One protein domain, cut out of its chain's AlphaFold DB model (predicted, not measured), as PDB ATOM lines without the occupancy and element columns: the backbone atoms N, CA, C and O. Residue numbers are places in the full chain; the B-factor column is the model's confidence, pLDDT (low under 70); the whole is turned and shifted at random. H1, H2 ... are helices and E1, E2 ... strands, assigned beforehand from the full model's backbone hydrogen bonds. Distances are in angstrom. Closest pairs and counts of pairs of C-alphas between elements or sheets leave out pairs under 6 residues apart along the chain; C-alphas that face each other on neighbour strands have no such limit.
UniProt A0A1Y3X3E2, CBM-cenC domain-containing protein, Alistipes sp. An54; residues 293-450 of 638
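This is residues 293 to 450 of the 638 residues of the protein "CBM-cenC domain-containing protein" of Alistipes sp. An54 (UniProt A0A1Y3X3E2). Two strongly twisted antiparallel sheets stand face to face as a sandwich, wound as a jelly roll, with the hairpin E2 and E3 packed at one side, E2 near E1 and E3 near E6. The small helix H1 sits at one corner near E7 and E11, and the longest strand, E13, runs in one sheet. The printed part has 158 residues, with named elements in the order E1 to E10, H1, E11 to E13, and is mostly strand. It is compact and rounded, with a radius of gyration of the C-alphas of 14.7 A and spans of 41 by 34 by 31 A.

E1 is residues 293 to 295, beginning at C-alpha 293 (-33.959, -50.460, -52.466). E2 is residues 311 to 315, E3 322 to 326, E4 330 to 333, E5 337 to 340 and E6 348 to 351. E7, residues 358 to 367, is 24.5 A long and bends by 67 degrees at residue 361. E8, residues 376 to 383, is 22.7 A long. E9 is residues 388 to 390, E10 396 to 398, H1 400 to 405 and E11 409 to 413. E12, residues 425 to 430, is 16.0 A long. E13, residues 436 to 449, is 31.1 A long, bends by 72 degrees at residue 446 and ends at C-alpha 449 (-22.366, -51.447, -39.702).

In the branched sheet of E1, E4, E5, E7, E11 and E13, E1 and E5 lie on one side of E13 and E7 on the other side. E1 and E13 have N 294 and O 441 at 2.8 A, within hydrogen-bond range; so are N 338 and O 438 of E5 and E13, 2.8 A, N 364 and O 442 of E7 and E13, 2.9 A, N 331 and O 339 of the hairpin E4 and E5, 2.9 A, and N 363 and O 412 of E7 and E11, 2.9 A. In the other branched sheet, E9 and E10 lie on one side of E8 and E12 on the other side. Within range there are N 382 and O 389 of the hairpin E8 and E9, 2.9 A, N 378 and O 396 of E8 and E10, 2.9 A, N 379 and O 428 of E8 and E12, 3.0 A, and N 350 and O 427 of E6 and E12, 2.9 A. The facing parts of this sandwich, two sheets face to face, are 8.6 A centre to centre, with best planes 17 degrees apart. The jelly roll, one long hairpin wound over both sheets, pairs E5 with E13, E6 with E12, E7 with E11 and E8 with E10. The hairpin E2 and E3 has N 312 and O 325 at 2.9 A; the closest C-alphas of E3 and E6, Asn 326 and Ser 351, are 5.3 A apart. H1 only grazes the first sheet, and its O i to N i+4 pairs are within hydrogen-bond range.

The C-alphas of Asp 300 and Lys 417, the two farthest apart, are 41.1 A apart. The printed part has no cut; the links E1 to E2 and E11 to E12 are long. Mean pLDDT of the printed part is 76.1, and 44 residues are under 70, among them 399 to 408 and 415 to 424.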
ATOM      1  N   THR A 293     -32.663 -50.880 -51.924       89.56
ATOM      2  CA  THR A 293     -33.959 -50.460 -52.466       89.56
ATOM      3  C   THR A 293     -35.077 -51.388 -52.001       89.56
ATOM      4  O   THR A 293     -34.904 -52.599 -51.873       89.56
ATOM      5  N   PHE A 294     -36.239 -50.801 -51.741       89.94
ATOM      6  CA  PHE A 294     -37.473 -51.472 -51.364       89.94
ATOM      7  C   PHE A 294     -38.575 -51.059 -52.322       89.94
ATOM      8  O   PHE A 294     -38.904 -49.873 -52.412       89.94
ATOM      9  N   ASP A 295     -39.180 -52.033 -52.986       85.88
ATOM     10  CA  ASP A 295     -40.288 -51.780 -53.898       85.88
ATOM     11  C   ASP A 295     -41.605 -51.978 -53.158       85.88
ATOM     12  O   ASP A 295     -41.818 -52.992 -52.492       85.88
ATOM     13  N   PHE A 296     -42.502 -51.003 -53.267       86.88
ATOM     14  CA  PHE A 296     -43.860 -51.094 -52.730       86.88
ATOM     15  C   PHE A 296     -44.842 -51.667 -53.761       86.88
ATOM     16  O   PHE A 296     -45.949 -52.070 -53.394       86.88
ATOM     17  N   LEU A 297     -44.425 -51.744 -55.027       77.38
ATOM     18  CA  LEU A 297     -45.188 -52.252 -56.163       77.38
ATOM     19  C   LEU A 297     -44.356 -53.268 -56.955       77.38
ATOM     20  O   LEU A 297     -43.155 -53.078 -57.134       77.38
ATOM     21  N   LYS A 298     -45.005 -54.319 -57.446       72.00
ATOM     22  CA  LYS A 298     -44.431 -55.307 -58.364       72.00
ATOM     23  C   LYS A 298     -44.565 -54.854 -59.818       72.00
ATOM     24  O   LYS A 298     -45.287 -53.906 -60.125       72.00
ATOM     25  N   SER A 299     -43.903 -55.565 -60.725       61.84
ATOM     26  CA  SER A 299     -43.917 -55.302 -62.171       61.84
ATOM     27  C   SER A 299     -45.290 -55.488 -62.801       61.84
ATOM     28  O   SER A 299     -45.622 -54.796 -63.758       61.84
ATOM     29  N   ASP A 300     -46.107 -56.380 -62.242       60.41
ATOM     30  CA  ASP A 300     -47.494 -56.601 -62.656       60.41
ATOM     31  C   ASP A 300     -48.462 -55.523 -62.136       60.41
ATOM     32  O   ASP A 300     -49.676 -55.640 -62.309       60.41
ATOM     33  N   GLY A 301     -47.933 -54.485 -61.480       64.38
ATOM     34  CA  GLY A 301     -48.696 -53.414 -60.854       64.38
ATOM     35  C   GLY A 301     -49.256 -53.785 -59.484       64.38
ATOM     36  O   GLY A 301     -49.780 -52.921 -58.804       64.38
ATOM     37  N   THR A 302     -49.140 -55.025 -59.004       75.00
ATOM     38  CA  THR A 302     -49.726 -55.396 -57.707       75.00
ATOM     39  C   THR A 302     -48.858 -54.962 -56.519       75.00
ATOM     40  O   THR A 302     -47.640 -54.822 -56.651       75.00
ATOM     41  N   PRO A 303     -49.433 -54.768 -55.316       81.38
ATOM     42  CA  PRO A 303     -48.652 -54.418 -54.134       81.38
ATOM     43  C   PRO A 303     -47.582 -55.461 -53.787       81.38
ATOM     44  O   PRO A 303     -47.831 -56.674 -53.796       81.38
ATOM     45  N   ALA A 304     -46.394 -54.987 -53.409       84.56
ATOM     46  CA  ALA A 304     -45.282 -55.841 -52.991       84.56
ATOM     47  C   ALA A 304     -45.482 -56.458 -51.593       84.56
ATOM     48  O   ALA A 304     -44.890 -57.492 -51.281       84.56
ATOM     49  N   ALA A 305     -46.353 -55.868 -50.770       87.69
ATOM     50  CA  ALA A 305     -46.718 -56.374 -49.452       87.69
ATOM     51  C   ALA A 305     -48.195 -56.119 -49.124       87.69
ATOM     52  O   ALA A 305     -48.898 -55.362 -49.791       87.69
ATOM     53  N   THR A 306     -48.657 -56.754 -48.049       86.25
ATOM     54  CA  THR A 306     -49.952 -56.496 -47.414       86.25
ATOM     55  C   THR A 306     -49.731 -55.963 -46.005       86.25
ATOM     56  O   THR A 306     -48.841 -56.444 -45.303       86.25
ATOM     57  N   LEU A 307     -50.554 -55.005 -45.576       85.94
ATOM     58  CA  LEU A 307     -50.525 -54.490 -44.205       85.94
ATOM     59  C   LEU A 307     -51.141 -55.492 -43.222       85.94
ATOM     60  O   LEU A 307     -52.262 -55.959 -43.420       85.94
ATOM     61  N   ASP A 308     -50.413 -55.764 -42.144       84.62
ATOM     62  CA  ASP A 308     -50.879 -56.454 -40.944       84.62
ATOM     63  C   ASP A 308     -50.955 -55.435 -39.796       84.62
ATOM     64  O   ASP A 308     -49.951 -55.066 -39.177       84.62
ATOM     65  N   GLY A 309     -52.155 -54.895 -39.575       85.81
ATOM     66  CA  GLY A 309     -52.356 -53.727 -38.718       85.81
ATOM     67  C   GLY A 309     -51.701 -52.478 -39.316       85.81
ATOM     68  O   GLY A 309     -52.003 -52.096 -40.441       85.81
ATOM     69  N   GLU A 310     -50.802 -51.849 -38.559       87.50
ATOM     70  CA  GLU A 310     -50.034 -50.666 -38.981       87.50
ATOM     71  C   GLU A 310     -48.602 -51.023 -39.408       87.50
ATOM     72  O   GLU A 310     -47.695 -50.204 -39.287       87.50
ATOM     73  N   ALA A 311     -48.354 -52.256 -39.853       90.75
ATOM     74  CA  ALA A 311     -47.025 -52.689 -40.268       90.75
ATOM     75  C   ALA A 311     -47.063 -53.627 -41.475       90.75
ATOM     76  O   ALA A 311     -48.058 -54.295 -41.737       90.75
ATOM     77  N   PHE A 312     -45.952 -53.705 -42.198       93.00
ATOM     78  CA  PHE A 312     -45.754 -54.656 -43.287       93.00
ATOM     79  C   PHE A 312     -44.288 -55.085 -43.356       93.00
ATOM     80  O   PHE A 312     -43.428 -54.548 -42.654       93.00
ATOM     81  N   THR A 313     -43.995 -56.076 -44.192       91.56
ATOM     82  CA  THR A 313     -42.631 -56.559 -44.410       91.56
ATOM     83  C   THR A 313     -42.294 -56.591 -45.889       91.56
ATOM     84  O   THR A 313     -43.113 -57.055 -46.678       91.56
ATOM     85  N   LEU A 314     -41.082 -56.167 -46.241       91.19
ATOM     86  CA  LEU A 314     -40.533 -56.276 -47.593       91.19
ATOM     87  C   LEU A 314     -39.163 -56.937 -47.564       91.19
ATOM     88  O   LEU A 314     -38.436 -56.840 -46.576       91.19
ATOM     89  N   VAL A 315     -38.810 -57.586 -48.664       89.00
ATOM     90  CA  VAL A 315     -37.448 -58.063 -48.906       89.00
ATOM     91  C   VAL A 315     -36.684 -56.932 -49.587       89.00
ATOM     92  O   VAL A 315     -37.208 -56.326 -50.519       89.00
ATOM     93  N   GLY A 316     -35.481 -56.619 -49.104       86.69
ATOM     94  CA  GLY A 316     -34.622 -55.633 -49.768       86.69
ATOM     95  C   GLY A 316     -34.169 -56.115 -51.151       86.69
ATOM     96  O   GLY A 316     -34.135 -57.320 -51.410       86.69
ATOM     97  N   SER A 317     -33.781 -55.192 -52.028       84.81
ATOM     98  CA  SER A 317     -33.374 -55.445 -53.422       84.81
ATOM     99  C   SER A 317     -32.297 -56.522 -53.600       84.81
ATOM    100  O   SER A 317     -32.291 -57.222 -54.608       84.81
ATOM    101  N   THR A 318     -31.427 -56.719 -52.608       81.06
ATOM    102  CA  THR A 318     -30.383 -57.762 -52.612       81.06
ATOM    103  C   THR A 318     -30.901 -59.170 -52.284       81.06
ATOM    104  O   THR A 318     -30.142 -60.138 -52.342       81.06
ATOM    105  N   GLY A 319     -32.177 -59.318 -51.912       73.19
ATOM    106  CA  GLY A 319     -32.836 -60.608 -51.672       73.19
ATOM    107  C   GLY A 319     -32.440 -61.333 -50.378       73.19
ATOM    108  O   GLY A 319     -32.953 -62.420 -50.118       73.19
ATOM    109  N   GLY A 320     -31.534 -60.768 -49.570       73.12
ATOM    110  CA  GLY A 320     -30.935 -61.452 -48.416       73.12
ATOM    111  C   GLY A 320     -31.741 -61.395 -47.115       73.12
ATOM    112  O   GLY A 320     -31.682 -62.334 -46.321       73.12
ATOM    113  N   THR A 321     -32.514 -60.326 -46.904       81.81
ATOM    114  CA  THR A 321     -33.131 -60.018 -45.605       81.81
ATOM    115  C   THR A 321     -34.537 -59.444 -45.779       81.81
ATOM    116  O   THR A 321     -34.792 -58.633 -46.673       81.81
ATOM    117  N   THR A 322     -35.452 -59.861 -44.900       87.75
ATOM    118  CA  THR A 322     -36.804 -59.303 -44.789       87.75
ATOM    119  C   THR A 322     -36.834 -58.239 -43.699       87.75
ATOM    120  O   THR A 322     -36.507 -58.517 -42.546       87.75
ATOM    121  N   TYR A 323     -37.295 -57.044 -44.046       88.75
ATOM    122  CA  TYR A 323     -37.343 -55.880 -43.171       88.75
ATOM    123  C   TYR A 323     -38.786 -55.537 -42.816       88.75
ATOM    124  O   TYR A 323     -39.688 -55.654 -43.647       88.75
ATOM    125  N   ARG A 324     -39.007 -55.114 -41.569       88.75
ATOM    126  CA  ARG A 324     -40.317 -54.679 -41.075       88.75
ATOM    127  C   ARG A 324     -40.420 -53.160 -41.123       88.75
ATOM    128  O   ARG A 324     -39.552 -52.464 -40.608       88.75
ATOM    129  N   PHE A 325     -41.537 -52.684 -41.651       90.38
ATOM    130  CA  PHE A 325     -41.920 -51.283 -41.709       90.38
ATOM    131  C   PHE A 325     -43.139 -51.076 -40.819       90.38
ATOM    132  O   PHE A 325     -44.130 -51.793 -40.957       90.38
ATOM    133  N   ASN A 326     -43.077 -50.101 -39.921       89.19
ATOM    134  CA  ASN A 326     -44.248 -49.545 -39.262       89.19
ATOM    135  C   ASN A 326     -44.738 -48.369 -40.109       89.19
ATOM    136  O   ASN A 326     -43.974 -47.458 -40.425       89.19
ATOM    137  N   ALA A 327     -46.006 -48.410 -40.489       90.44
ATOM    138  CA  ALA A 327     -46.607 -47.469 -41.411       90.44
ATOM    139  C   ALA A 327     -48.026 -47.064 -40.966       90.44
ATOM    140  O   ALA A 327     -49.008 -47.394 -41.642       90.44
ATOM    141  N   PRO A 328     -48.183 -46.403 -39.801       86.94
ATOM    142  CA  PRO A 328     -49.488 -45.950 -39.344       86.94
ATOM    143  C   PRO A 328     -50.068 -44.934 -40.330       86.94
ATOM    144  O   PRO A 328     -49.351 -44.123 -40.923       86.94
ATOM    145  N   GLN A 329     -51.388 -45.005 -40.503       87.19
ATOM    146  CA  GLN A 329     -52.132 -44.221 -41.494       87.19
ATOM    147  C   GLN A 329     -51.644 -44.423 -42.948       87.19
ATOM    148  O   GLN A 329     -51.880 -43.583 -43.809       87.19
ATOM    149  N   CYS A 330     -51.003 -45.553 -43.260       89.25
ATOM    150  CA  CYS A 330     -50.673 -45.920 -44.637       89.25
ATOM    151  C   CYS A 330     -51.578 -47.046 -45.159       89.25
ATOM    152  O   CYS A 330     -52.199 -47.788 -44.398       89.25
ATOM    153  N   SER A 331     -51.661 -47.175 -46.480       89.06
ATOM    154  CA  SER A 331     -52.340 -48.279 -47.172       89.06
ATOM    155  C   SER A 331     -51.582 -48.661 -48.439       89.06
ATOM    156  O   SER A 331     -50.897 -47.811 -48.991       89.06
ATOM    157  N   PHE A 332     -51.734 -49.889 -48.934       86.75
ATOM    158  CA  PHE A 332     -51.251 -50.249 -50.269       86.75
ATOM    159  C   PHE A 332     -52.337 -50.035 -51.318       86.75
ATOM    160  O   PHE A 332     -53.503 -50.359 -51.082       86.75
ATOM    161  N   ASP A 333     -51.927 -49.518 -52.466       79.44
ATOM    162  CA  ASP A 333     -52.746 -49.313 -53.648       79.44
ATOM    163  C   ASP A 333     -52.162 -50.093 -54.834       79.44
ATOM    164  O   ASP A 333     -50.944 -50.168 -55.013       79.44
ATOM    165  N   ALA A 334     -53.052 -50.702 -55.617       70.12
ATOM    166  CA  ALA A 334     -52.711 -51.656 -56.669       70.12
ATOM    167  C   ALA A 334     -52.233 -51.011 -57.979       70.12
ATOM    168  O   ALA A 334     -52.114 -51.706 -58.976       70.12
ATOM    169  N   GLU A 335     -51.991 -49.702 -58.003       67.06
ATOM    170  CA  GLU A 335     -51.377 -49.023 -59.150       67.06
ATOM    171  C   GLU A 335     -50.219 -48.110 -58.735       67.06
ATOM    172  O   GLU A 335     -49.360 -47.765 -59.555       67.06
ATOM    173  N   THR A 336     -50.179 -47.712 -57.462       70.50
ATOM    174  CA  THR A 336     -49.307 -46.628 -56.985       70.50
ATOM    175  C   THR A 336     -48.394 -46.984 -55.824       70.50
ATOM    176  O   THR A 336     -47.515 -46.194 -55.481       70.50
ATOM    177  N   GLY A 337     -48.542 -48.178 -55.246       84.12
ATOM    178  CA  GLY A 337     -47.678 -48.659 -54.170       84.12
ATOM    179  C   GLY A 337     -48.156 -48.206 -52.796       84.12
ATOM    180  O   GLY A 337     -49.314 -48.408 -52.427       84.12
ATOM    181  N   LEU A 338     -47.250 -47.653 -51.992       88.88
ATOM    182  CA  LEU A 338     -47.553 -47.228 -50.631       88.88
ATOM    183  C   LEU A 338     -48.223 -45.851 -50.642       88.88
ATOM    184  O   LEU A 338     -47.610 -44.839 -50.964       88.88
ATOM    185  N   CYS A 339     -49.473 -45.802 -50.209       88.69
ATOM    186  CA  CYS A 339     -50.227 -44.578 -49.999       88.69
ATOM    187  C   CYS A 339     -50.089 -44.110 -48.542       88.69
ATOM    188  O   CYS A 339     -50.621 -44.751 -47.630       88.69
ATOM    189  N   MET A 340     -49.414 -42.983 -48.321       88.75
ATOM    190  CA  MET A 340     -49.311 -42.307 -47.026       88.75
ATOM    191  C   MET A 340     -50.485 -41.335 -46.852       88.75
ATOM    192  O   MET A 340     -50.616 -40.352 -47.590       88.75
ATOM    193  N   LYS A 341     -51.347 -41.597 -45.865       80.69
ATOM    194  CA  LYS A 341     -52.514 -40.771 -45.516       80.69
ATOM    195  C   LYS A 341     -52.282 -40.143 -44.145       80.69
ATOM    196  O   LYS A 341     -51.610 -40.723 -43.313       80.69
ATOM    197  N   GLY A 342     -52.815 -38.955 -43.896       76.19
ATOM    198  CA  GLY A 342     -52.678 -38.294 -42.594       76.19
ATOM    199  C   GLY A 342     -52.702 -36.779 -42.695       76.19
ATOM    200  O   GLY A 342     -52.687 -36.223 -43.795       76.19
ATOM    201  N   ASP A 343     -52.756 -36.114 -41.552       78.62
ATOM    202  CA  ASP A 343     -52.825 -34.660 -41.431       78.62
ATOM    203  C   ASP A 343     -51.738 -34.131 -40.479       78.62
ATOM    204  O   ASP A 343     -50.846 -34.864 -40.063       78.62
ATOM    205  N   MET A 344     -51.763 -32.835 -40.167       76.56
ATOM    206  CA  MET A 344     -50.761 -32.234 -39.278       76.56
ATOM    207  C   MET A 344     -50.870 -32.702 -37.816       76.56
ATOM    208  O   MET A 344     -49.890 -32.601 -37.084       76.56
ATOM    209  N   ALA A 345     -52.040 -33.167 -37.371       78.06
ATOM    210  CA  ALA A 345     -52.267 -33.664 -36.012       78.06
ATOM    211  C   ALA A 345     -51.979 -35.171 -35.892       78.06
ATOM    212  O   ALA A 345     -51.509 -35.627 -34.851       78.06
ATOM    213  N   THR A 346     -52.229 -35.924 -36.963       81.88
ATOM    214  CA  THR A 346     -51.996 -37.367 -37.074       81.88
ATOM    215  C   THR A 346     -51.311 -37.660 -38.415       81.88
ATOM    216  O   THR A 346     -51.978 -38.040 -39.386       81.88
ATOM    217  N   PRO A 347     -49.986 -37.438 -38.509       84.69
ATOM    218  CA  PRO A 347     -49.256 -37.633 -39.753       84.69
ATOM    219  C   PRO A 347     -49.308 -39.078 -40.238       84.69
ATOM    220  O   PRO A 347     -49.266 -40.023 -39.445       84.69
ATOM    221  N   GLY A 348     -49.330 -39.240 -41.559       87.56
ATOM    222  CA  GLY A 348     -49.005 -40.519 -42.181       87.56
ATOM    223  C   GLY A 348     -47.527 -40.750 -42.047       87.56
ATOM    224  O   GLY A 348     -46.764 -39.871 -42.441       87.56
ATOM    225  N   THR A 349     -47.112 -41.878 -41.476       90.44
ATOM    226  CA  THR A 349     -45.682 -42.107 -41.259       90.44
ATOM    227  C   THR A 349     -45.225 -43.435 -41.813       90.44
ATOM    228  O   THR A 349     -45.980 -44.398 -41.791       90.44
ATOM    229  N   LEU A 350     -43.992 -43.468 -42.307       92.06
ATOM    230  CA  LEU A 350     -43.304 -44.661 -42.781       92.06
ATOM    231  C   LEU A 350     -41.965 -44.752 -42.053       92.06
ATOM    232  O   LEU A 350     -41.087 -43.916 -42.269       92.06
ATOM    233  N   SER A 351     -41.807 -45.751 -41.187       87.81
ATOM    234  CA  SER A 351     -40.541 -45.982 -40.491       87.81
ATOM    235  C   SER A 351     -39.466 -46.471 -41.454       87.81
ATOM    236  O   SER A 351     -39.718 -47.370 -42.259       87.81
ATOM    237  N   ILE A 352     -38.251 -45.972 -41.280       86.88
ATOM    238  CA  ILE A 352     -37.064 -46.493 -41.944       86.88
ATOM    239  C   ILE A 352     -36.584 -47.725 -41.163       86.88
ATOM    240  O   ILE A 352     -36.358 -47.618 -39.955       86.88
ATOM    241  N   PRO A 353     -36.471 -48.905 -41.796       81.06
ATOM    242  CA  PRO A 353     -36.030 -50.111 -41.112       81.06
ATOM    243  C   PRO A 353     -34.543 -50.023 -40.754       81.06
ATOM    244  O   PRO A 353     -33.755 -49.393 -41.458       81.06
ATOM    245  N   ASN A 354     -34.145 -50.721 -39.690       75.94
ATOM    246  CA  ASN A 354     -32.734 -50.946 -39.399       75.94
ATOM    247  C   ASN A 354     -32.146 -51.903 -40.453       75.94
ATOM    248  O   ASN A 354     -32.580 -53.050 -40.566       75.94
ATOM    249  N   ILE A 355     -31.170 -51.415 -41.217       76.06
ATOM    250  CA  ILE A 355     -30.481 -52.142 -42.288       76.06
ATOM    251  C   ILE A 355     -29.179 -52.762 -41.778       76.06
ATOM    252  O   ILE A 355     -28.081 -52.346 -42.139       76.06
ATOM    253  N   ASP A 356     -29.314 -53.754 -40.898       72.50
ATOM    254  CA  ASP A 356     -28.184 -54.519 -40.350       72.50
ATOM    255  C   ASP A 356     -27.155 -53.630 -39.622       72.50
ATOM    256  O   ASP A 356     -25.941 -53.802 -39.719       72.50
ATOM    257  N   GLY A 357     -27.674 -52.631 -38.906       62.19
ATOM    258  CA  GLY A 357     -26.924 -51.623 -38.168       62.19
ATOM    259  C   GLY A 357     -26.252 -50.573 -39.033       62.19
ATOM    260  O   GLY A 357     -25.557 -49.739 -38.489       62.19
ATOM    261  N   ARG A 358     -26.401 -50.567 -40.357       72.06
ATOM    262  CA  ARG A 358     -25.745 -49.547 -41.185       72.06
ATOM    263  C   ARG A 358     -26.416 -48.190 -41.016       72.06
ATOM    264  O   ARG A 358     -27.647 -48.093 -40.983       72.06
ATOM    265  N   GLN A 359     -25.609 -47.136 -40.951       73.81
ATOM    266  CA  GLN A 359     -26.119 -45.776 -40.932       73.81
ATOM    267  C   GLN A 359     -26.665 -45.421 -42.307       73.81
ATOM    268  O   GLN A 359     -25.943 -45.458 -43.302       73.81
ATOM    269  N   VAL A 360     -27.936 -45.032 -42.341       78.81
ATOM    270  CA  VAL A 360     -28.536 -44.387 -43.505       78.81
ATOM    271  C   VAL A 360     -28.068 -42.934 -43.523       78.81
ATOM    272  O   VAL A 360     -28.207 -42.224 -42.530       78.81
ATOM    273  N   THR A 361     -27.517 -42.489 -44.646       78.00
ATOM    274  CA  THR A 361     -27.072 -41.101 -44.851       78.00
ATOM    275  C   THR A 361     -28.071 -40.315 -45.691       78.00
ATOM    276  O   THR A 361     -28.193 -39.095 -45.559       78.00
ATOM    277  N   ARG A 362     -28.827 -41.015 -46.544       85.38
ATOM    278  CA  ARG A 362     -29.787 -40.413 -47.464       85.38
ATOM    279  C   ARG A 362     -30.933 -41.368 -47.769       85.38
ATOM    280  O   ARG A 362     -30.742 -42.576 -47.907       85.38
ATOM    281  N   ILE A 363     -32.127 -40.803 -47.903       88.19
ATOM    282  CA  ILE A 363     -33.343 -41.518 -48.291       88.19
ATOM    283  C   ILE A 363     -33.835 -40.929 -49.607       88.19
ATOM    284  O   ILE A 363     -34.044 -39.720 -49.705       88.19
ATOM    285  N   VAL A 364     -34.037 -41.785 -50.602       85.62
ATOM    286  CA  VAL A 364     -34.574 -41.408 -51.911       85.62
ATOM    287  C   VAL A 364     -35.913 -42.110 -52.097       85.62
ATOM    288  O   VAL A 364     -35.975 -43.338 -52.157       85.62
ATOM    289  N   LEU A 365     -36.995 -41.339 -52.170       85.50
ATOM    290  CA  LEU A 365     -38.337 -41.846 -52.459       85.50
ATOM    291  C   LEU A 365     -38.650 -41.659 -53.931       85.50
ATOM    292  O   LEU A 365     -38.517 -40.545 -54.423       85.50
ATOM    293  N   SER A 366     -39.125 -42.708 -54.599       78.75
ATOM    294  CA  SER A 366     -39.805 -42.574 -55.887       78.75
ATOM    295  C   SER A 366     -41.295 -42.383 -55.628       78.75
ATOM    296  O   SER A 366     -41.938 -43.255 -55.034       78.75
ATOM    297  N   VAL A 367     -41.838 -41.244 -56.050       76.88
ATOM    298  CA  VAL A 367     -43.259 -40.916 -55.910       76.88
ATOM    299  C   VAL A 367     -43.992 -41.047 -57.239       76.88
ATOM    300  O   VAL A 367     -43.420 -40.853 -58.308       76.88
ATOM    301  N   ASP A 368     -45.272 -41.397 -57.172       71.06
ATOM    302  CA  ASP A 368     -46.141 -41.430 -58.347       71.06
ATOM    303  C   ASP A 368     -46.469 -40.005 -58.813       71.06
ATOM    304  O   ASP A 368     -46.970 -39.223 -58.022       71.06
ATOM    305  N   THR A 369     -46.224 -39.657 -60.077       56.00
ATOM    306  CA  THR A 369     -46.330 -38.279 -60.602       56.00
ATOM    307  C   THR A 369     -47.678 -37.963 -61.265       56.00
ATOM    308  O   THR A 369     -47.778 -37.033 -62.063       56.00
ATOM    309  N   ARG A 370     -48.740 -38.725 -60.968       57.41
ATOM    310  CA  ARG A 370     -50.062 -38.523 -61.589       57.41
ATOM    311  C   ARG A 370     -50.709 -37.177 -61.174       57.41
ATOM    312  O   ARG A 370     -50.497 -36.724 -60.045       57.41
ATOM    313  N   PRO A 371     -51.543 -36.554 -62.040       46.72
ATOM    314  CA  PRO A 371     -52.018 -35.167 -61.893       46.72
ATOM    315  C   PRO A 371     -52.786 -34.833 -60.608       46.72
ATOM    316  O   PRO A 371     -52.939 -33.668 -60.247       46.72
ATOM    317  N   GLU A 372     -53.287 -35.846 -59.909       55.88
ATOM    318  CA  GLU A 372     -54.171 -35.698 -58.751       55.88
ATOM    319  C   GLU A 372     -53.428 -35.309 -57.452       55.88
ATOM    320  O   GLU A 372     -54.051 -35.135 -56.399       55.88
ATOM    321  N   MET A 373     -52.100 -35.134 -57.496       60.88
ATOM    322  CA  MET A 373     -51.295 -34.720 -56.343       60.88
ATOM    323  C   MET A 373     -51.435 -33.225 -56.028       60.88
ATOM    324  O   MET A 373     -50.693 -32.376 -56.532       60.88
ATOM    325  N   ALA A 374     -52.334 -32.893 -55.102       64.12
ATOM    326  CA  ALA A 374     -52.325 -31.578 -54.465       64.12
ATOM    327  C   ALA A 374     -51.033 -31.352 -53.647       64.12
ATOM    328  O   ALA A 374     -50.382 -32.294 -53.185       64.12
ATOM    329  N   ALA A 375     -50.656 -30.085 -53.457       69.75
ATOM    330  CA  ALA A 375     -49.451 -29.727 -52.715       69.75
ATOM    331  C   ALA A 375     -49.560 -30.115 -51.228       69.75
ATOM    332  O   ALA A 375     -50.511 -29.738 -50.541       69.75
ATOM    333  N   HIS A 376     -48.566 -30.836 -50.723       73.69
ATOM    334  CA  HIS A 376     -48.417 -31.231 -49.324       73.69
ATOM    335  C   HIS A 376     -46.938 -31.208 -48.919       73.69
ATOM    336  O   HIS A 376     -46.079 -30.801 -49.704       73.69
ATOM    337  N   ALA A 377     -46.634 -31.582 -47.676       81.00
ATOM    338  CA  ALA A 377     -45.267 -31.630 -47.176       81.00
ATOM    339  C   ALA A 377     -44.929 -33.011 -46.613       81.00
ATOM    340  O   ALA A 377     -45.744 -33.633 -45.921       81.00
ATOM    341  N   LEU A 378     -43.703 -33.444 -46.890       87.94
ATOM    342  CA  LEU A 378     -43.036 -34.538 -46.201       87.94
ATOM    343  C   LEU A 378     -41.868 -33.982 -45.386       87.94
ATOM    344  O   LEU A 378     -41.233 -33.014 -45.799       87.94
ATOM    345  N   TRP A 379     -41.555 -34.603 -44.258       88.56
ATOM    346  CA  TRP A 379     -40.353 -34.303 -43.475       88.56
ATOM    347  C   TRP A 379     -39.810 -35.573 -42.826       88.56
ATOM    348  O   TRP A 379     -40.488 -36.605 -42.786       88.56
ATOM    349  N   LEU A 380     -38.588 -35.491 -42.306       88.44
ATOM    350  CA  LEU A 380     -38.024 -36.543 -41.471       88.44
ATOM    351  C   LEU A 380     -38.313 -36.271 -40.001       88.44
ATOM    352  O   LEU A 380     -38.197 -35.142 -39.520       88.44
ATOM    353  N   GLU A 381     -38.634 -37.333 -39.276       83.69
ATOM    354  CA  GLU A 381     -38.692 -37.342 -37.820       83.69
ATOM    355  C   GLU A 381     -37.670 -38.331 -37.268       83.69
ATOM    356  O   GLU A 381     -37.430 -39.384 -37.867       83.69
ATOM    357  N   THR A 382     -37.099 -37.994 -36.115       77.69
ATOM    358  CA  THR A 382     -36.221 -38.864 -35.327       77.69
ATOM    359  C   THR A 382     -36.883 -39.186 -33.990       77.69
ATOM    360  O   THR A 382     -37.645 -38.375 -33.459       77.69
ATOM    361  N   PHE A 383     -36.632 -40.377 -33.455       65.81
ATOM    362  CA  PHE A 383     -37.142 -40.774 -32.146       65.81
ATOM    363  C   PHE A 383     -36.113 -40.486 -31.049       65.81
ATOM    364  O   PHE A 383     -35.005 -41.016 -31.074       65.81
ATOM    365  N   ASN A 384     -36.492 -39.690 -30.048       59.09
ATOM    366  CA  ASN A 384     -35.601 -39.295 -28.945       59.09
ATOM    367  C   ASN A 384     -35.632 -40.259 -27.733       59.09
ATOM    368  O   ASN A 384     -34.995 -39.990 -26.716       59.09
ATOM    369  N   GLY A 385     -36.392 -41.360 -27.815       54.31
ATOM    370  CA  GLY A 385     -36.643 -42.292 -26.705       54.31
ATOM    371  C   GLY A 385     -38.054 -42.191 -26.111       54.31
ATOM    372  O   GLY A 385     -38.547 -43.169 -25.546       54.31
ATOM    373  N   GLU A 386     -38.731 -41.053 -26.286       60.69
ATOM    374  CA  GLU A 386     -40.075 -40.782 -25.755       60.69
ATOM    375  C   GLU A 386     -41.058 -40.305 -26.837       60.69
ATOM    376  O   GLU A 386     -42.217 -40.732 -26.857       60.69
ATOM    377  N   SER A 387     -40.607 -39.447 -27.755       72.56
ATOM    378  CA  SER A 387     -41.406 -38.856 -28.831       72.56
ATOM    379  C   SER A 387     -40.680 -38.867 -30.172       72.56
ATOM    380  O   SER A 387     -39.462 -39.025 -30.261       72.56
ATOM    381  N   TRP A 388     -41.474 -38.704 -31.228       78.94
ATOM    382  CA  TRP A 388     -40.985 -38.426 -32.570       78.94
ATOM    383  C   TRP A 388     -40.917 -36.920 -32.767       78.94
ATOM    384  O   TRP A 388     -41.946 -36.246 -32.692       78.94
ATOM    385  N   ASP A 389     -39.717 -36.423 -33.038       78.56
ATOM    386  CA  ASP A 389     -39.455 -35.007 -33.234       78.56
ATOM    387  C   ASP A 389     -39.056 -34.758 -34.686       78.56
ATOM    388  O   ASP A 389     -38.232 -35.468 -35.269       78.56
ATOM    389  N   LYS A 390     -39.649 -33.727 -35.282       85.19
ATOM    390  CA  LYS A 390     -39.317 -33.284 -36.633       85.19
ATOM    391  C   LYS A 390     -37.879 -32.772 -36.700       85.19
ATOM    392  O   LYS A 390     -37.461 -31.970 -35.869       85.19
ATOM    393  N   ILE A 391     -37.155 -33.188 -37.734       79.12
ATOM    394  CA  ILE A 391     -35.809 -32.702 -38.027       79.12
ATOM    395  C   ILE A 391     -35.919 -31.399 -38.825       79.12
ATOM    396  O   ILE A 391     -36.411 -31.385 -39.959       79.12
ATOM    397  N   ASP A 392     -35.452 -30.299 -38.237       75.88
ATOM    398  CA  ASP A 392     -35.481 -28.979 -38.868       75.88
ATOM    399  C   ASP A 392     -34.746 -28.968 -40.218       75.88
ATOM    400  O   ASP A 392     -33.653 -29.514 -40.368       75.88
ATOM    401  N   GLY A 393     -35.350 -28.316 -41.216       77.31
ATOM    402  CA  GLY A 393     -34.778 -28.186 -42.561       77.31
ATOM    403  C   GLY A 393     -34.979 -29.400 -43.473       77.31
ATOM    404  O   GLY A 393     -34.544 -29.361 -44.622       77.31
ATOM    405  N   THR A 394     -35.664 -30.452 -43.008       82.50
ATOM    406  CA  THR A 394     -35.977 -31.637 -43.831       82.50
ATOM    407  C   THR A 394     -37.321 -31.550 -44.551       82.50
ATOM    408  O   THR A 394     -37.692 -32.484 -45.251       82.50
ATOM    409  N   ASP A 395     -38.051 -30.443 -44.417       85.62
ATOM    410  CA  ASP A 395     -39.306 -30.223 -45.132       85.62
ATOM    411  C   ASP A 395     -39.113 -30.243 -46.649       85.62
ATOM    412  O   ASP A 395     -38.374 -29.438 -47.223       85.62
ATOM    413  N   LYS A 396     -39.849 -31.129 -47.310       82.56
ATOM    414  CA  LYS A 396     -39.951 -31.215 -48.761       82.56
ATOM    415  C   LYS A 396     -41.393 -30.952 -49.146       82.56
ATOM    416  O   LYS A 396     -42.299 -31.669 -48.722       82.56
ATOM    417  N   SER A 397     -41.609 -29.906 -49.940       75.50
ATOM    418  CA  SER A 397     -42.905 -29.714 -50.581       75.50
ATOM    419  C   SER A 397     -43.059 -30.757 -51.677       75.50
ATOM    420  O   SER A 397     -42.149 -30.960 -52.479       75.50
ATOM    421  N   VAL A 398     -44.206 -31.421 -51.672       72.75
ATOM    422  CA  VAL A 398     -44.589 -32.418 -52.657       72.75
ATOM    423  C   VAL A 398     -45.852 -31.930 -53.331       72.75
ATOM    424  O   VAL A 398     -46.922 -31.869 -52.735       72.75
ATOM    425  N   SER A 399     -45.719 -31.558 -54.586       65.50
ATOM    426  CA  SER A 399     -46.801 -31.264 -55.508       65.50
ATOM    427  C   SER A 399     -46.495 -31.961 -56.818       65.50
ATOM    428  O   SER A 399     -45.357 -32.370 -57.043       65.50
ATOM    429  N   LEU A 400     -47.482 -32.037 -57.703       61.47
ATOM    430  CA  LEU A 400     -47.238 -32.446 -59.078       61.47
ATOM    431  C   LEU A 400     -46.048 -31.683 -59.692       61.47
ATOM    432  O   LEU A 400     -45.089 -32.292 -60.143       61.47
ATOM    433  N   GLU A 401     -46.063 -30.351 -59.596       59.53
ATOM    434  CA  GLU A 401     -44.981 -29.495 -60.092       59.53
ATOM    435  C   GLU A 401     -43.625 -29.834 -59.444       59.53
ATOM    436  O   GLU A 401     -42.628 -29.909 -60.148       59.53
ATOM    437  N   THR A 402     -43.548 -30.064 -58.126       58.94
ATOM    438  CA  THR A 402     -42.260 -30.386 -57.470       58.94
ATOM    439  C   THR A 402     -41.804 -31.822 -57.706       58.94
ATOM    440  O   THR A 402     -40.602 -32.067 -57.734       58.94
ATOM    441  N   ALA A 403     -42.726 -32.772 -57.864       59.94
ATOM    442  CA  ALA A 403     -42.401 -34.156 -58.184       59.94
ATOM    443  C   ALA A 403     -41.854 -34.248 -59.608       59.94
ATOM    444  O   ALA A 403     -40.801 -34.840 -59.816       59.94
ATOM    445  N   LEU A 404     -42.503 -33.572 -60.554       56.69
ATOM    446  CA  LEU A 404     -42.030 -33.429 -61.922       56.69
ATOM    447  C   LEU A 404     -40.634 -32.797 -61.956       56.69
ATOM    448  O   LEU A 404     -39.688 -33.469 -62.353       56.69
ATOM    449  N   GLN A 405     -40.463 -31.620 -61.339       55.56
ATOM    450  CA  GLN A 405     -39.177 -30.908 -61.258       55.56
ATOM    451  C   GLN A 405     -38.011 -31.699 -60.655       55.56
ATOM    452  O   GLN A 405     -36.862 -31.339 -60.896       55.56
ATOM    453  N   ASN A 406     -38.275 -32.713 -59.833       55.78
ATOM    454  CA  ASN A 406     -37.238 -33.477 -59.139       55.78
ATOM    455  C   ASN A 406     -37.098 -34.904 -59.673       55.78
ATOM    456  O   ASN A 406     -36.592 -35.778 -58.969       55.78
ATOM    457  N   GLY A 407     -37.553 -35.185 -60.894       55.56
ATOM    458  CA  GLY A 407     -37.360 -36.524 -61.442       55.56
ATOM    459  C   GLY A 407     -38.285 -37.574 -60.803       55.56
ATOM    460  O   GLY A 407     -37.979 -38.760 -60.841       55.56
ATOM    461  N   GLY A 408     -39.416 -37.170 -60.220       65.12
ATOM    462  CA  GLY A 408     -40.302 -38.067 -59.476       65.12
ATOM    463  C   GLY A 408     -39.658 -38.557 -58.180       65.12
ATOM    464  O   GLY A 408     -40.141 -39.517 -57.578       65.12
ATOM    465  N   TYR A 409     -38.568 -37.909 -57.753       73.31
ATOM    466  CA  TYR A 409     -37.843 -38.243 -56.543       73.31
ATOM    467  C   TYR A 409     -38.007 -37.197 -55.459       73.31
ATOM    468  O   TYR A 409     -38.081 -35.992 -55.698       73.31
ATOM    469  N   ILE A 410     -37.986 -37.684 -54.226       78.31
ATOM    470  CA  ILE A 410     -37.807 -36.856 -53.043       78.31
ATOM    471  C   ILE A 410     -36.583 -37.379 -52.315       78.31
ATOM    472  O   ILE A 410     -36.573 -38.501 -51.809       78.31
ATOM    473  N   GLU A 411     -35.551 -36.548 -52.281       84.44
ATOM    474  CA  GLU A 411     -34.295 -36.836 -51.605       84.44
ATOM    475  C   GLU A 411     -34.253 -36.122 -50.253       84.44
ATOM    476  O   GLU A 411     -34.383 -34.891 -50.166       84.44
ATOM    477  N   PHE A 412     -34.044 -36.906 -49.198       84.94
ATOM    478  CA  PHE A 412     -33.715 -36.418 -47.869       84.94
ATOM    479  C   PHE A 412     -32.264 -36.765 -47.555       84.94
ATOM    480  O   PHE A 412     -31.909 -37.940 -47.476       84.94
ATOM    481  N   GLU A 413     -31.444 -35.745 -47.331       83.50
ATOM    482  CA  GLU A 413     -30.163 -35.912 -46.652       83.50
ATOM    483  C   GLU A 413     -30.416 -35.924 -45.148       83.50
ATOM    484  O   GLU A 413     -31.100 -35.038 -44.626       83.50
ATOM    485  N   ILE A 414     -29.894 -36.932 -44.455       75.06
ATOM    486  CA  ILE A 414     -30.021 -37.023 -43.003       75.06
ATOM    487  C   ILE A 414     -28.937 -36.122 -42.392       75.06
ATOM    488  O   ILE A 414     -27.749 -36.376 -42.606       75.06
ATOM    489  N   PRO A 415     -29.297 -35.049 -41.659       65.19
ATOM    490  CA  PRO A 415     -28.299 -34.154 -41.092       65.19
ATOM    491  C   PRO A 415     -27.424 -34.893 -40.081       65.19
ATOM    492  O   PRO A 415     -27.942 -35.478 -39.133       65.19
ATOM    493  N   LYS A 416     -26.101 -34.767 -40.221       57.59
ATOM    494  CA  LYS A 416     -25.085 -35.385 -39.346       57.59
ATOM    495  C   LYS A 416     -25.338 -35.178 -37.844       57.59
ATOM    496  O   LYS A 416     -25.130 -36.056 -37.026       57.59
ATOM    497  N   LYS A 417     -25.868 -34.009 -37.468       51.56
ATOM    498  CA  LYS A 417     -26.165 -33.646 -36.068       51.56
ATOM    499  C   LYS A 417     -27.445 -34.276 -35.503       51.56
ATOM    500  O   LYS A 417     -27.720 -34.112 -34.320       51.56
ATOM    501  N   SER A 418     -28.248 -34.932 -36.335       44.19
ATOM    502  CA  SER A 418     -29.548 -35.512 -35.970       44.19
ATOM    503  C   SER A 418     -29.505 -37.038 -35.844       44.19
ATOM    504  O   SER A 418     -30.553 -37.662 -35.690       44.19
ATOM    505  N   VAL A 419     -28.309 -37.633 -35.913       49.09
ATOM    506  CA  VAL A 419     -28.081 -39.084 -35.978       49.09
ATOM    507  C   VAL A 419     -27.856 -39.711 -34.588       49.09
ATOM    508  O   VAL A 419     -27.507 -40.880 -34.486       49.09
ATOM    509  N   SER A 420     -28.144 -38.980 -33.499       38.97
ATOM    510  CA  SER A 420     -27.832 -39.384 -32.110       38.97
ATOM    511  C   SER A 420     -28.439 -40.722 -31.649       38.97
ATOM    512  O   SER A 420     -28.104 -41.224 -30.573       38.97
ATOM    513  N   ALA A 421     -29.296 -41.341 -32.456       38.91
ATOM    514  CA  ALA A 421     -29.701 -42.720 -32.295       38.91
ATOM    515  C   ALA A 421     -29.619 -43.457 -33.633       38.91
ATOM    516  O   ALA A 421     -30.281 -43.101 -34.610       38.91
ATOM    517  N   ILE A 422     -28.885 -44.565 -33.641       43.12
ATOM    518  CA  ILE A 422     -29.062 -45.621 -34.631       43.12
ATOM    519  C   ILE A 422     -30.562 -45.936 -34.782       43.12
ATOM    520  O   ILE A 422     -31.217 -46.431 -33.863       43.12
ATOM    521  N   GLY A 423     -31.090 -45.698 -35.986       51.88
ATOM    522  CA  GLY A 423     -32.121 -46.550 -36.578       51.88
ATOM    523  C   GLY A 423     -33.588 -46.293 -36.227       51.88
ATOM    524  O   GLY A 423     -34.380 -47.226 -36.357       51.88
ATOM    525  N   GLN A 424     -33.996 -45.081 -35.838       65.38
ATOM    526  CA  GLN A 424     -35.425 -44.737 -35.761       65.38
ATOM    527  C   GLN A 424     -35.716 -43.398 -36.430       65.38
ATOM    528  O   GLN A 424     -36.026 -42.404 -35.781       65.38
ATOM    529  N   PHE A 425     -35.634 -43.410 -37.759       76.62
ATOM    530  CA  PHE A 425     -36.195 -42.360 -38.596       76.62
ATOM    531  C   PHE A 425     -37.563 -42.787 -39.098       76.62
ATOM    532  O   PHE A 425     -37.824 -43.974 -39.326       76.62
ATOM    533  N   ARG A 426     -38.432 -41.816 -39.335       87.12
ATOM    534  CA  ARG A 426     -39.608 -42.032 -40.168       87.12
ATOM    535  C   ARG A 426     -39.834 -40.829 -41.055       87.12
ATOM    536  O   ARG A 426     -39.562 -39.696 -40.666       87.12
ATOM    537  N   ILE A 427     -40.344 -41.093 -42.246       90.31
ATOM    538  CA  ILE A 427     -40.900 -40.045 -43.088       90.31
ATOM    539  C   ILE A 427     -42.294 -39.774 -42.556       90.31
ATOM    540  O   ILE A 427     -43.067 -40.715 -42.371       90.31
ATOM    541  N   ALA A 428     -42.604 -38.513 -42.310       89.81
ATOM    542  CA  ALA A 428     -43.921 -38.075 -41.898       89.81
ATOM    543  C   ALA A 428     -44.529 -37.170 -42.964       89.81
ATOM    544  O   ALA A 428     -43.837 -36.392 -43.623       89.81
ATOM    545  N   LYS A 429     -45.840 -37.305 -43.134       87.56
ATOM    546  CA  LYS A 429     -46.636 -36.580 -44.110       87.56
ATOM    547  C   LYS A 429     -47.699 -35.752 -43.412       87.56
ATOM    548  O   LYS A 429     -48.513 -36.292 -42.661       87.56
ATOM    549  N   GLY A 430     -47.754 -34.466 -43.742       69.19
ATOM    550  CA  GLY A 430     -48.721 -33.520 -43.195       69.19
ATOM    551  C   GLY A 430     -49.464 -32.804 -44.309       69.19
ATOM    552  O   GLY A 430     -48.836 -32.342 -45.257       69.19
ATOM    553  N   VAL A 431     -50.798 -32.796 -44.194       69.38
ATOM    554  CA  VAL A 431     -51.832 -31.982 -44.881       69.38
ATOM    555  C   VAL A 431     -53.072 -32.859 -45.061       69.38
ATOM    556  O   VAL A 431     -53.035 -33.856 -45.770       69.38
ATOM    557  N   GLU A 432     -54.181 -32.513 -44.416       66.38
ATOM    558  CA  GLU A 432     -55.412 -33.308 -44.467       66.38
ATOM    559  C   GLU A 432     -55.933 -33.493 -45.908       66.38
ATOM    560  O   GLU A 432     -55.898 -32.569 -46.718       66.38
ATOM    561  N   GLY A 433     -56.416 -34.696 -46.236       64.94
ATOM    562  CA  GLY A 433     -57.144 -34.969 -47.485       64.94
ATOM    563  C   GLY A 433     -56.314 -35.232 -48.750       64.94
ATOM    564  O   GLY A 433     -56.903 -35.583 -49.766       64.94
ATOM    565  N   VAL A 434     -54.979 -35.126 -48.704       76.25
ATOM    566  CA  VAL A 434     -54.108 -35.321 -49.885       76.25
ATOM    567  C   VAL A 434     -53.146 -36.498 -49.683       76.25
ATOM    568  O   VAL A 434     -52.239 -36.379 -48.867       76.25
ATOM    569  N   PRO A 435     -53.307 -37.653 -50.344       78.38
ATOM    570  CA  PRO A 435     -52.377 -38.773 -50.190       78.38
ATOM    571  C   PRO A 435     -51.030 -38.522 -50.887       78.38
ATOM    572  O   PRO A 435     -50.969 -37.859 -51.921       78.38
ATOM    573  N   THR A 436     -49.961 -39.109 -50.345       82.62
ATOM    574  CA  THR A 436     -48.686 -39.288 -51.061       82.62
ATOM    575  C   THR A 436     -48.578 -40.735 -51.493       82.62
ATOM    576  O   THR A 436     -48.778 -41.626 -50.669       82.62
ATOM    577  N   TYR A 437     -48.225 -40.980 -52.748       82.62
ATOM    578  CA  TYR A 437     -48.027 -42.330 -53.257       82.62
ATOM    579  C   TYR A 437     -46.548 -42.577 -53.531       82.62
ATOM    580  O   TYR A 437     -45.923 -41.840 -54.291       82.62
ATOM    581  N   VAL A 438     -45.992 -43.599 -52.887       85.06
ATOM    582  CA  VAL A 438     -44.579 -43.968 -52.951       85.06
ATOM    583  C   VAL A 438     -44.461 -45.336 -53.619       85.06
ATOM    584  O   VAL A 438     -44.995 -46.329 -53.121       85.06
ATOM    585  N   ARG A 439     -43.736 -45.395 -54.737       80.38
ATOM    586  CA  ARG A 439     -43.528 -46.619 -55.526       80.38
ATOM    587  C   ARG A 439     -42.362 -47.446 -55.006       80.38
ATOM    588  O   ARG A 439     -42.472 -48.664 -54.896       80.38
ATOM    589  N   SER A 440     -41.269 -46.784 -54.646       84.50
ATOM    590  CA  SER A 440     -40.101 -47.421 -54.043       84.50
ATOM    591  C   SER A 440     -39.359 -46.460 -53.121       84.50
ATOM    592  O   SER A 440     -39.532 -45.238 -53.178       84.50
ATOM    593  N   MET A 441     -38.530 -47.025 -52.253       89.75
ATOM    594  CA  MET A 441     -37.636 -46.290 -51.369       89.75
ATOM    595  C   MET A 441     -36.233 -46.868 -51.471       89.75
ATOM    596  O   MET A 441     -36.046 -48.069 -51.312       89.75
ATOM    597  N   THR A 442     -35.243 -46.008 -51.679       89.56
ATOM    598  CA  THR A 442     -33.825 -46.370 -51.662       89.56
ATOM    599  C   THR A 442     -33.149 -45.730 -50.457       89.56
ATOM    600  O   THR A 442     -33.244 -44.519 -50.253       89.56
ATOM    601  N   LEU A 443     -32.478 -46.551 -49.654       90.19
ATOM    602  CA  LEU A 443     -31.689 -46.134 -48.500       90.19
ATOM    603  C   LEU A 443     -30.214 -46.173 -48.881       90.19
ATOM    604  O   LEU A 443     -29.674 -47.257 -49.098       90.19
ATOM    605  N   VAL A 444     -29.574 -45.009 -48.964       87.88
ATOM    606  CA  VAL A 444     -28.118 -44.912 -49.117       87.88
ATOM    607  C   VAL A 444     -27.501 -45.031 -47.738       87.88
ATOM    608  O   VAL A 444     -27.957 -44.372 -46.797       87.88
ATOM    609  N   HIS A 445     -26.496 -45.882 -47.609       83.12
ATOM    610  CA  HIS A 445     -25.941 -46.226 -46.316       83.12
ATOM    611  C   HIS A 445     -24.428 -46.388 -46.345       83.12
ATOM    612  O   HIS A 445     -23.824 -46.646 -47.385       83.12
ATOM    613  N   GLU A 446     -23.810 -46.276 -45.176       74.88
ATOM    614  CA  GLU A 446     -22.386 -46.556 -45.034       74.88
ATOM    615  C   GLU A 446     -22.089 -48.054 -45.200       74.88
ATOM    616  O   GLU A 446     -22.935 -48.919 -44.950       74.88
ATOM    617  N   GLU A 447     -20.876 -48.381 -45.645       69.81
ATOM    618  CA  GLU A 447     -20.426 -49.773 -45.774       69.81
ATOM    619  C   GLU A 447     -20.267 -50.437 -44.396       69.81
ATOM    620  O   GLU A 447     -20.553 -51.627 -44.226       69.81
ATOM    621  N   LYS A 448     -19.848 -49.655 -43.394       62.28
ATOM    622  CA  LYS A 448     -19.644 -50.123 -42.025       62.28
ATOM    623  C   LYS A 448     -20.976 -50.174 -41.277       62.28
ATOM    624  O   LYS A 448     -21.768 -49.237 -41.298       62.28
ATOM    625  N   SER A 449     -21.224 -51.294 -40.602       58.69
ATOM    626  CA  SER A 449     -22.366 -51.447 -39.702       58.69
ATOM    627  C   SER A 449     -22.086 -50.770 -38.358       58.69
ATOM    628  O   SER A 449     -21.162 -51.165 -37.648       58.69
ATOM    629  N   CYS A 450     -22.935 -49.831 -37.972       57.25
ATOM    630  CA  CYS A 450     -23.110 -49.277 -36.628       57.25
ATOM    631  C   CYS A 450     -24.132 -50.144 -35.872       57.25
ATOM    632  O   CYS A 450     -25.259 -49.749 -35.569       57.25
TER     633      CYS A 450